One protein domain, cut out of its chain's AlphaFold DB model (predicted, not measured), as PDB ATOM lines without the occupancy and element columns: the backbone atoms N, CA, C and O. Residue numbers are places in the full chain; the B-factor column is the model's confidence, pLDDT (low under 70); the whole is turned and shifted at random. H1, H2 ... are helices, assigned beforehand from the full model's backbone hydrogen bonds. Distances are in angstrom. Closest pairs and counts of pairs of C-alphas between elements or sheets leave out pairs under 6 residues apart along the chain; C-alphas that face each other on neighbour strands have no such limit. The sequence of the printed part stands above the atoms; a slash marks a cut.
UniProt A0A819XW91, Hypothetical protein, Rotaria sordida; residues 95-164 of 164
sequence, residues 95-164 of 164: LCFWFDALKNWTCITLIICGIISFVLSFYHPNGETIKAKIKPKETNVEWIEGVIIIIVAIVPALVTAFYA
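Overview. This is residues 95 to 164 of the 164 residues of the protein "Hypothetical protein" of Rotaria sordida (UniProt A0A819XW91). H3 and H2 form a helical hairpin, with short H1 packed on H3 at one end and residues 123 to 139 sticking out at the other. The 70 printed residues include named helices H1, H2 and H3 in order: all helix. The whole is only just loose, close to extended, with C-alpha radius of gyration 16.6 A, spanning 52 by 17 by 15 A.

Along the chain. H3, residues 142 to 162, runs 31.8 A from C-alpha 142 at (202.129, 106.762, 212.646) to C-alpha 162 at (212.285, 83.742, 232.167). H2 is residues 105 to 120, 22.6 A; H1 is residues 95 to 102.

Arrangement. H2 and H3 touch, opposite ways at a shallow tilt of 21 degrees, closest at the C-alphas of Phe 118 and Gly 146, 4.4 A. H1 touches H3 residues 154 to 161 alone, closest at the C-alphas of Trp 98 and Ala 161, 4.9 A. Every O i to N i+4 pair is within hydrogen-bond range in H1 and H2, 14 of 17 in H3.

Size, cuts and confidence. The H2 to H3 link is long, and pLDDT is under 70 at residues 126 to 140.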
ATOM      1  N   LEU A  95     203.883  84.420 236.187       81.38
ATOM      2  CA  LEU A  95     203.174  85.694 236.046       81.38
ATOM      3  C   LEU A  95     203.549  86.701 237.139       81.38
ATOM      4  O   LEU A  95     203.608  87.892 236.862       81.38
ATOM      5  N   CYS A  96     203.830  86.237 238.360       84.31
ATOM      6  CA  CYS A  96     204.271  87.110 239.446       84.31
ATOM      7  C   CYS A  96     205.623  87.741 239.105       84.31
ATOM      8  O   CYS A  96     205.758  88.957 239.185       84.31
ATOM      9  N   PHE A  97     206.576  86.936 238.630       82.75
ATOM     10  CA  PHE A  97     207.885  87.422 238.190       82.75
ATOM     11  C   PHE A  97     207.791  88.366 236.997       82.75
ATOM     12  O   PHE A  97     208.475  89.384 236.951       82.75
ATOM     13  N   TRP A  98     206.899  88.079 236.053       83.25
ATOM     14  CA  TRP A  98     206.689  88.953 234.908       83.25
ATOM     15  C   TRP A  98     206.053  90.294 235.292       83.25
ATOM     16  O   TRP A  98     206.522  91.343 234.850       83.25
ATOM     17  N   PHE A  99     205.049  90.296 236.173       85.88
ATOM     18  CA  PHE A  99     204.488  91.536 236.714       85.88
ATOM     19  C   PHE A  99     205.481  92.306 237.582       85.88
ATOM     20  O   PHE A  99     205.440  93.534 237.597       85.88
ATOM     21  N   ASP A 100     206.363  91.611 238.294       86.00
ATOM     22  CA  ASP A 100     207.443  92.237 239.052       86.00
ATOM     23  C   ASP A 100     208.449  92.917 238.109       86.00
ATOM     24  O   ASP A 100     208.754  94.099 238.263       86.00
ATOM     25  N   ALA A 101     208.845  92.235 237.030       85.19
ATOM     26  CA  ALA A 101     209.727  92.785 236.004       85.19
ATOM     27  C   ALA A 101     209.112  93.983 235.250       85.19
ATOM     28  O   ALA A 101     209.828  94.924 234.895       85.19
ATOM     29  N   LEU A 102     207.794  93.999 235.034       83.88
ATOM     30  CA  LEU A 102     207.090  95.124 234.405       83.88
ATOM     31  C   LEU A 102     207.028  96.379 235.295       83.88
ATOM     32  O   LEU A 102     206.921  97.486 234.768       83.88
ATOM     33  N   LYS A 103     207.134  96.242 236.624       87.06
ATOM     34  CA  LYS A 103     207.131  97.374 237.575       87.06
ATOM     35  C   LYS A 103     208.464  98.121 237.652       87.06
ATOM     36  O   LYS A 103     208.582  99.093 238.396       87.06
ATOM     37  N   ASN A 104     209.466  97.708 236.880       90.25
ATOM     38  CA  ASN A 104     210.722  98.438 236.786       90.25
ATOM     39  C   ASN A 104     210.498  99.847 236.219       90.25
ATOM     40  O   ASN A 104     209.832 100.014 235.195       90.25
ATOM     41  N   TRP A 105     211.117 100.859 236.842       91.31
ATOM     42  CA  TRP A 105     210.993 102.273 236.452       91.31
ATOM     43  C   TRP A 105     211.236 102.511 234.951       91.31
ATOM     44  O   TRP A 105     210.528 103.288 234.305       91.31
ATOM     45  N   THR A 106     212.185 101.774 234.368       87.69
ATOM     46  CA  THR A 106     212.510 101.820 232.937       87.69
ATOM     47  C   THR A 106     211.371 101.297 232.058       87.69
ATOM     48  O   THR A 106     211.018 101.947 231.077       87.69
ATOM     49  N   CYS A 107     210.756 100.163 232.414       88.25
ATOM     50  CA  CYS A 107     209.619  99.612 231.668       88.25
ATOM     51  C   CYS A 107     208.406 100.543 231.763       88.25
ATOM     52  O   CYS A 107     207.779 100.837 230.748       88.25
ATOM     53  N   ILE A 108     208.124 101.071 232.958       91.19
ATOM     54  CA  ILE A 108     207.022 102.015 233.185       91.19
ATOM     55  C   ILE A 108     207.187 103.263 232.310       91.19
ATOM     56  O   ILE A 108     206.246 103.662 231.625       91.19
ATOM     57  N   THR A 109     208.384 103.853 232.286       90.50
ATOM     58  CA  THR A 109     208.656 105.051 231.478       90.50
ATOM     59  C   THR A 109     208.451 104.778 229.986       90.50
ATOM     60  O   THR A 109     207.799 105.567 229.305       90.50
ATOM     61  N   LEU A 110     208.927 103.635 229.476       91.56
ATOM     62  CA  LEU A 110     208.759 103.270 228.066       91.56
ATOM     63  C   LEU A 110     207.299 102.993 227.691       91.56
ATOM     64  O   LEU A 110     206.864 103.399 226.615       91.56
ATOM     65  N   ILE A 111     206.527 102.361 228.578       91.50
ATOM     66  CA  ILE A 111     205.090 102.136 228.373       91.50
ATOM     67  C   ILE A 111     204.352 103.477 228.303       91.50
ATOM     68  O   ILE A 111     203.547 103.674 227.397       91.50
ATOM     69  N   ILE A 112     204.649 104.421 229.204       94.44
ATOM     70  CA  ILE A 112     204.041 105.760 229.188       94.44
ATOM     71  C   ILE A 112     204.386 106.495 227.887       94.44
ATOM     72  O   ILE A 112     203.488 107.029 227.238       94.44
ATOM     73  N   CYS A 113     205.655 106.485 227.470       92.88
ATOM     74  CA  CYS A 113     206.069 107.064 226.192       92.88
ATOM     75  C   CYS A 113     205.333 106.419 225.009       92.88
ATOM     76  O   CYS A 113     204.805 107.133 224.164       92.88
ATOM     77  N   GLY A 114     205.240 105.088 224.979       92.56
ATOM     78  CA  GLY A 114     204.533 104.353 223.933       92.56
ATOM     79  C   GLY A 114     203.040 104.678 223.881       92.56
ATOM     80  O   GLY A 114     202.498 104.868 222.795       92.56
ATOM     81  N   ILE A 115     202.384 104.818 225.037       93.19
ATOM     82  CA  ILE A 115     200.974 105.224 225.127       93.19
ATOM     83  C   ILE A 115     200.786 106.651 224.611       93.19
ATOM     84  O   ILE A 115     199.875 106.886 223.823       93.19
ATOM     85  N   ILE A 116     201.634 107.600 225.020       92.44
ATOM     86  CA  ILE A 116     201.558 108.987 224.540       92.44
ATOM     87  C   ILE A 116     201.749 109.027 223.021       92.44
ATOM     88  O   ILE A 116     200.937 109.642 222.334       92.44
ATOM     89  N   SER A 117     202.758 108.328 222.492       89.00
ATOM     90  CA  SER A 117     202.985 108.226 221.049       89.00
ATOM     91  C   SER A 117     201.782 107.615 220.337       89.00
ATOM     92  O   SER A 117     201.301 108.194 219.376       89.00
ATOM     93  N   PHE A 118     201.233 106.513 220.851       90.19
ATOM     94  CA  PHE A 118     200.065 105.852 220.270       90.19
ATOM     95  C   PHE A 118     198.824 106.752 220.262       90.19
ATOM     96  O   PHE A 118     198.131 106.827 219.253       90.19
ATOM     97  N   VAL A 119     198.546 107.467 221.358       90.75
ATOM     98  CA  VAL A 119     197.410 108.399 221.447       90.75
ATOM     99  C   VAL A 119     197.592 109.577 220.487       90.75
ATOM    100  O   VAL A 119     196.638 109.962 219.810       90.75
ATOM    101  N   LEU A 120     198.808 110.121 220.382       85.88
ATOM    102  CA  LEU A 120     199.124 111.187 219.430       85.88
ATOM    103  C   LEU A 120     198.976 110.728 217.977       85.88
ATOM    104  O   LEU A 120     198.503 111.514 217.164       85.88
ATOM    105  N   SER A 121     199.254 109.458 217.665       84.12
ATOM    106  CA  SER A 121     199.017 108.888 216.332       84.12
ATOM    107  C   SER A 121     197.543 108.902 215.912       84.12
ATOM    108  O   SER A 121     197.249 108.810 214.725       84.12
ATOM    109  N   PHE A 122     196.594 109.005 216.850       82.62
ATOM    110  CA  PHE A 122     195.175 109.209 216.522       82.62
ATOM    111  C   PHE A 122     194.778 110.687 216.514       82.62
ATOM    112  O   PHE A 122     193.748 111.039 215.934       82.62
ATOM    113  N   TYR A 123     195.587 111.566 217.107       82.38
ATOM    114  CA  TYR A 123     195.341 113.000 217.145       82.38
ATOM    115  C   TYR A 123     195.799 113.666 215.843       82.38
ATOM    116  O   TYR A 123     196.882 114.236 215.748       82.38
ATOM    117  N   HIS A 124     194.930 113.629 214.836       71.12
ATOM    118  CA  HIS A 124     195.100 114.401 213.611       71.12
ATOM    119  C   HIS A 124     194.296 115.702 213.726       71.12
ATOM    120  O   HIS A 124     193.078 115.686 213.516       71.12
ATOM    121  N   PRO A 125     194.909 116.852 214.066       70.88
ATOM    122  CA  PRO A 125     194.220 118.121 213.910       70.88
ATOM    123  C   PRO A 125     193.917 118.292 212.418       70.88
ATOM    124  O   PRO A 125     194.823 118.328 211.588       70.88
ATOM    125  N   ASN A 126     192.631 118.386 212.078       57.66
ATOM    126  CA  ASN A 126     192.099 118.495 210.714       57.66
ATOM    127  C   ASN A 126     192.488 119.816 209.994       57.66
ATOM    128  O   ASN A 126     191.690 120.363 209.236       57.66
ATOM    129  N   GLY A 127     193.679 120.377 210.235       60.31
ATOM    130  CA  GLY A 127     194.025 121.749 209.859       60.31
ATOM    131  C   GLY A 127     195.510 122.090 209.682       60.31
ATOM    132  O   GLY A 127     195.855 123.253 209.860       60.31
ATOM    133  N   GLU A 128     196.407 121.169 209.310       55.72
ATOM    134  CA  GLU A 128     197.777 121.550 208.901       55.72
ATOM    135  C   GLU A 128     197.895 121.723 207.375       55.72
ATOM    136  O   GLU A 128     198.368 120.859 206.639       55.72
ATOM    137  N   THR A 129     197.497 122.898 206.887       54.22
ATOM    138  CA  THR A 129     197.508 123.293 205.464       54.22
ATOM    139  C   THR A 129     198.904 123.537 204.867       54.22
ATOM    140  O   THR A 129     199.020 123.705 203.653       54.22
ATOM    141  N   ILE A 130     199.975 123.522 205.673       54.00
ATOM    142  CA  ILE A 130     201.349 123.816 205.217       54.00
ATOM    143  C   ILE A 130     202.261 122.572 205.241       54.00
ATOM    144  O   ILE A 130     203.024 122.365 204.300       54.00
ATOM    145  N   LYS A 131     202.169 121.699 206.259       54.44
ATOM    146  CA  LYS A 131     203.014 120.486 206.365       54.44
ATOM    147  C   LYS A 131     202.478 119.295 205.562       54.44
ATOM    148  O   LYS A 131     203.266 118.572 204.955       54.44
ATOM    149  N   ALA A 132     201.155 119.143 205.469       53.19
ATOM    150  CA  ALA A 132     200.514 118.059 204.718       53.19
ATOM    151  C   ALA A 132     200.611 118.211 203.184       53.19
ATOM    152  O   ALA A 132     200.307 117.274 202.453       53.19
ATOM    153  N   LYS A 133     201.029 119.382 202.681       49.72
ATOM    154  CA  LYS A 133     201.175 119.648 201.238       49.72
ATOM    155  C   LYS A 133     202.563 119.287 200.687       49.72
ATOM    156  O   LYS A 133     202.710 119.153 199.478       49.72
ATOM    157  N   ILE A 134     203.568 119.149 201.558       58.00
ATOM    158  CA  ILE A 134     204.971 118.902 201.172       58.00
ATOM    159  C   ILE A 134     205.379 117.439 201.413       58.00
ATOM    160  O   ILE A 134     206.276 116.943 200.736       58.00
ATOM    161  N   LYS A 135     204.706 116.713 202.316       55.94
ATOM    162  CA  LYS A 135     204.911 115.265 202.466       55.94
ATOM    163  C   LYS A 135     203.897 114.489 201.617       55.94
ATOM    164  O   LYS A 135     202.707 114.797 201.703       55.94
ATOM    165  N   PRO A 136     204.323 113.497 200.810       52.66
ATOM    166  CA  PRO A 136     203.379 112.577 200.195       52.66
ATOM    167  C   PRO A 136     202.537 111.934 201.302       52.66
ATOM    168  O   PRO A 136     203.030 111.654 202.393       52.66
ATOM    169  N   LYS A 137     201.245 111.774 201.021       51.91
ATOM    170  CA  LYS A 137     200.236 111.189 201.902       51.91
ATOM    171  C   LYS A 137     200.605 109.736 202.241       51.91
ATOM    172  O   LYS A 137     200.093 108.810 201.623       51.91
ATOM    173  N   GLU A 138     201.478 109.536 203.220       57.91
ATOM    174  CA  GLU A 138     201.721 108.237 203.846       57.91
ATOM    175  C   GLU A 138     200.744 108.080 205.009       57.91
ATOM    176  O   GLU A 138     201.043 108.312 206.174       57.91
ATOM    177  N   THR A 139     199.498 107.762 204.669       60.69
ATOM    178  CA  THR A 139     198.467 107.474 205.663       60.69
ATOM    179  C   THR A 139     198.769 106.170 206.397       60.69
ATOM    180  O   THR A 139     199.006 105.147 205.754       60.69
ATOM    181  N   ASN A 140     198.588 106.189 207.719       61.06
ATOM    182  CA  ASN A 140     198.398 105.030 208.604       61.06
ATOM    183  C   ASN A 140     199.647 104.306 209.133       61.06
ATOM    184  O   ASN A 140     199.496 103.213 209.675       61.06
ATOM    185  N   VAL A 141     200.846 104.887 209.050       74.06
ATOM    186  CA  VAL A 141     202.054 104.310 209.686       74.06
ATOM    187  C   VAL A 141     202.452 105.001 210.996       74.06
ATOM    188  O   VAL A 141     203.384 104.581 211.663       74.06
ATOM    189  N   GLU A 142     201.734 106.029 211.434       79.31
ATOM    190  CA  GLU A 142     202.129 106.762 212.646       79.31
ATOM    191  C   GLU A 142     201.800 105.994 213.942       79.31
ATOM    192  O   GLU A 142     202.495 106.145 214.940       79.31
ATOM    193  N   TRP A 143     200.782 105.119 213.949       86.12
ATOM    194  CA  TRP A 143     200.431 104.301 215.128       86.12
ATOM    195  C   TRP A 143     201.405 103.141 215.367       86.12
ATOM    196  O   TRP A 143     201.548 102.693 216.508       86.12
ATOM    197  N   ILE A 144     202.084 102.659 214.314       88.75
ATOM    198  CA  ILE A 144     203.021 101.536 214.437       88.75
ATOM    199  C   ILE A 144     204.251 101.936 215.258       88.75
ATOM    200  O   ILE A 144     204.786 101.104 215.984       88.75
ATOM    201  N   GLU A 145     204.641 103.213 215.239       86.06
ATOM    202  CA  GLU A 145     205.734 103.727 216.066       86.06
ATOM    203  C   GLU A 145     205.429 103.569 217.566       86.06
ATOM    204  O   GLU A 145     206.239 103.012 218.308       86.06
ATOM    205  N   GLY A 146     204.222 103.949 218.006       89.88
ATOM    206  CA  GLY A 146     203.783 103.755 219.393       89.88
ATOM    207  C   GLY A 146     203.709 102.278 219.797       89.88
ATOM    208  O   GLY A 146     204.140 101.906 220.889       89.88
ATOM    209  N   VAL A 147     203.235 101.411 218.897       91.75
ATOM    210  CA  VAL A 147     203.147  99.962 219.148       91.75
ATOM    211  C   VAL A 147     204.527  99.305 219.243       91.75
ATOM    212  O   VAL A 147     204.736  98.469 220.122       91.75
ATOM    213  N   ILE A 148     205.488  99.702 218.403       93.50
ATOM    214  CA  ILE A 148     206.869  99.196 218.464       93.50
ATOM    215  C   ILE A 148     207.492  99.516 219.822       93.50
ATOM    216  O   ILE A 148     208.075  98.628 220.443       93.50
ATOM    217  N   ILE A 149     207.331 100.747 220.315       91.94
ATOM    218  CA  ILE A 149     207.885 101.170 221.610       91.94
ATOM    219  C   ILE A 149     207.329 100.308 222.754       91.94
ATOM    220  O   ILE A 149     208.087  99.863 223.618       91.94
ATOM    221  N   ILE A 150     206.026 100.003 222.735       91.94
ATOM    222  CA  ILE A 150     205.385  99.145 223.744       91.94
ATOM    223  C   ILE A 150     205.923  97.707 223.671       91.94
ATOM    224  O   ILE A 150     206.269  97.128 224.699       91.94
ATOM    225  N   ILE A 151     206.047  97.128 222.471       93.12
ATOM    226  CA  ILE A 151     206.581  95.765 222.294       93.12
ATOM    227  C   ILE A 151     208.040  95.685 222.766       93.12
ATOM    228  O   ILE A 151     208.406  94.758 223.491       93.12
ATOM    229  N   VAL A 152     208.861  96.679 222.411       91.94
ATOM    230  CA  VAL A 152     210.270  96.775 222.827       91.94
ATOM    231  C   VAL A 152     210.408  96.913 224.345       91.94
ATOM    232  O   VAL A 152     211.391  96.431 224.896       91.94
ATOM    233  N   ALA A 153     209.433  97.500 225.041       90.56
ATOM    234  CA  ALA A 153     209.423  97.551 226.504       90.56
ATOM    235  C   ALA A 153     209.044  96.203 227.153       90.56
ATOM    236  O   ALA A 153     209.563  95.856 228.213       90.56
ATOM    237  N   ILE A 154     208.158  95.425 226.521       89.88
ATOM    238  CA  ILE A 154     207.617  94.173 227.078       89.88
ATOM    239  C   ILE A 154     208.577  92.989 226.899       89.88
ATOM    240  O   ILE A 154     208.703  92.160 227.803       89.88
ATOM    241  N   VAL A 155     209.264  92.889 225.756       91.81
ATOM    242  CA  VAL A 155     210.151  91.749 225.449       91.81
ATOM    243  C   VAL A 155     211.298  91.599 226.465       91.81
ATOM    244  O   VAL A 155     211.486  90.491 226.964       91.81
ATOM    245  N   PRO A 156     212.029  92.660 226.858       88.94
ATOM    246  CA  PRO A 156     213.042  92.569 227.904       88.94
ATOM    247  C   PRO A 156     212.469  92.154 229.264       88.94
ATOM    248  O   PRO A 156     213.095  91.358 229.952       88.94
ATOM    249  N   ALA A 157     211.268  92.616 229.636       87.06
ATOM    250  CA  ALA A 157     210.619  92.209 230.887       87.06
ATOM    251  C   ALA A 157     210.238  90.718 230.888       87.06
ATOM    252  O   ALA A 157     210.366  90.049 231.912       87.06
ATOM    253  N   LEU A 158     209.810  90.182 229.738       89.31
ATOM    254  CA  LEU A 158     209.589  88.745 229.557       89.31
ATOM    255  C   LEU A 158     210.895  87.964 229.690       89.31
ATOM    256  O   LEU A 158     210.942  86.989 230.429       89.31
ATOM    257  N   VAL A 159     211.953  88.412 229.010       90.06
ATOM    258  CA  VAL A 159     213.298  87.828 229.109       90.06
ATOM    259  C   VAL A 159     213.733  87.782 230.574       90.06
ATOM    260  O   VAL A 159     214.024  86.706 231.082       90.06
ATOM    261  N   THR A 160     213.672  88.902 231.296       86.69
ATOM    262  CA  THR A 160     214.006  88.949 232.725       86.69
ATOM    263  C   THR A 160     213.165  87.979 233.556       86.69
ATOM    264  O   THR A 160     213.722  87.305 234.412       86.69
ATOM    265  N   ALA A 161     211.866  87.844 233.280       86.62
ATOM    266  CA  ALA A 161     210.997  86.905 233.988       86.62
ATOM    267  C   ALA A 161     211.285  85.424 233.684       86.62
ATOM    268  O   ALA A 161     210.989  84.574 234.515       86.62
ATOM    269  N   PHE A 162     211.840  85.100 232.511       85.81
ATOM    270  CA  PHE A 162     212.285  83.742 232.167       85.81
ATOM    271  C   PHE A 162     213.634  83.375 232.793       85.81
ATOM    272  O   PHE A 162     213.899  82.195 233.010       85.81
ATOM    273  N   TYR A 163     214.488  84.369 233.044       81.38
ATOM    274  CA  TYR A 163     215.791  84.188 233.690       81.38
ATOM    275  C   TYR A 163     215.745  84.374 235.222       81.38
ATOM    276  O   TYR A 163     216.787  84.230 235.863       81.38
ATOM    277  N   ALA A 164     214.576  84.695 235.790       74.56
ATOM    278  CA  ALA A 164     214.316  84.843 237.226       74.56
ATOM    279  C   ALA A 164     213.725  83.560 237.831       74.56
ATOM    280  O   ALA A 164     214.113  83.231 238.975       74.56
TER     281      ALA A 164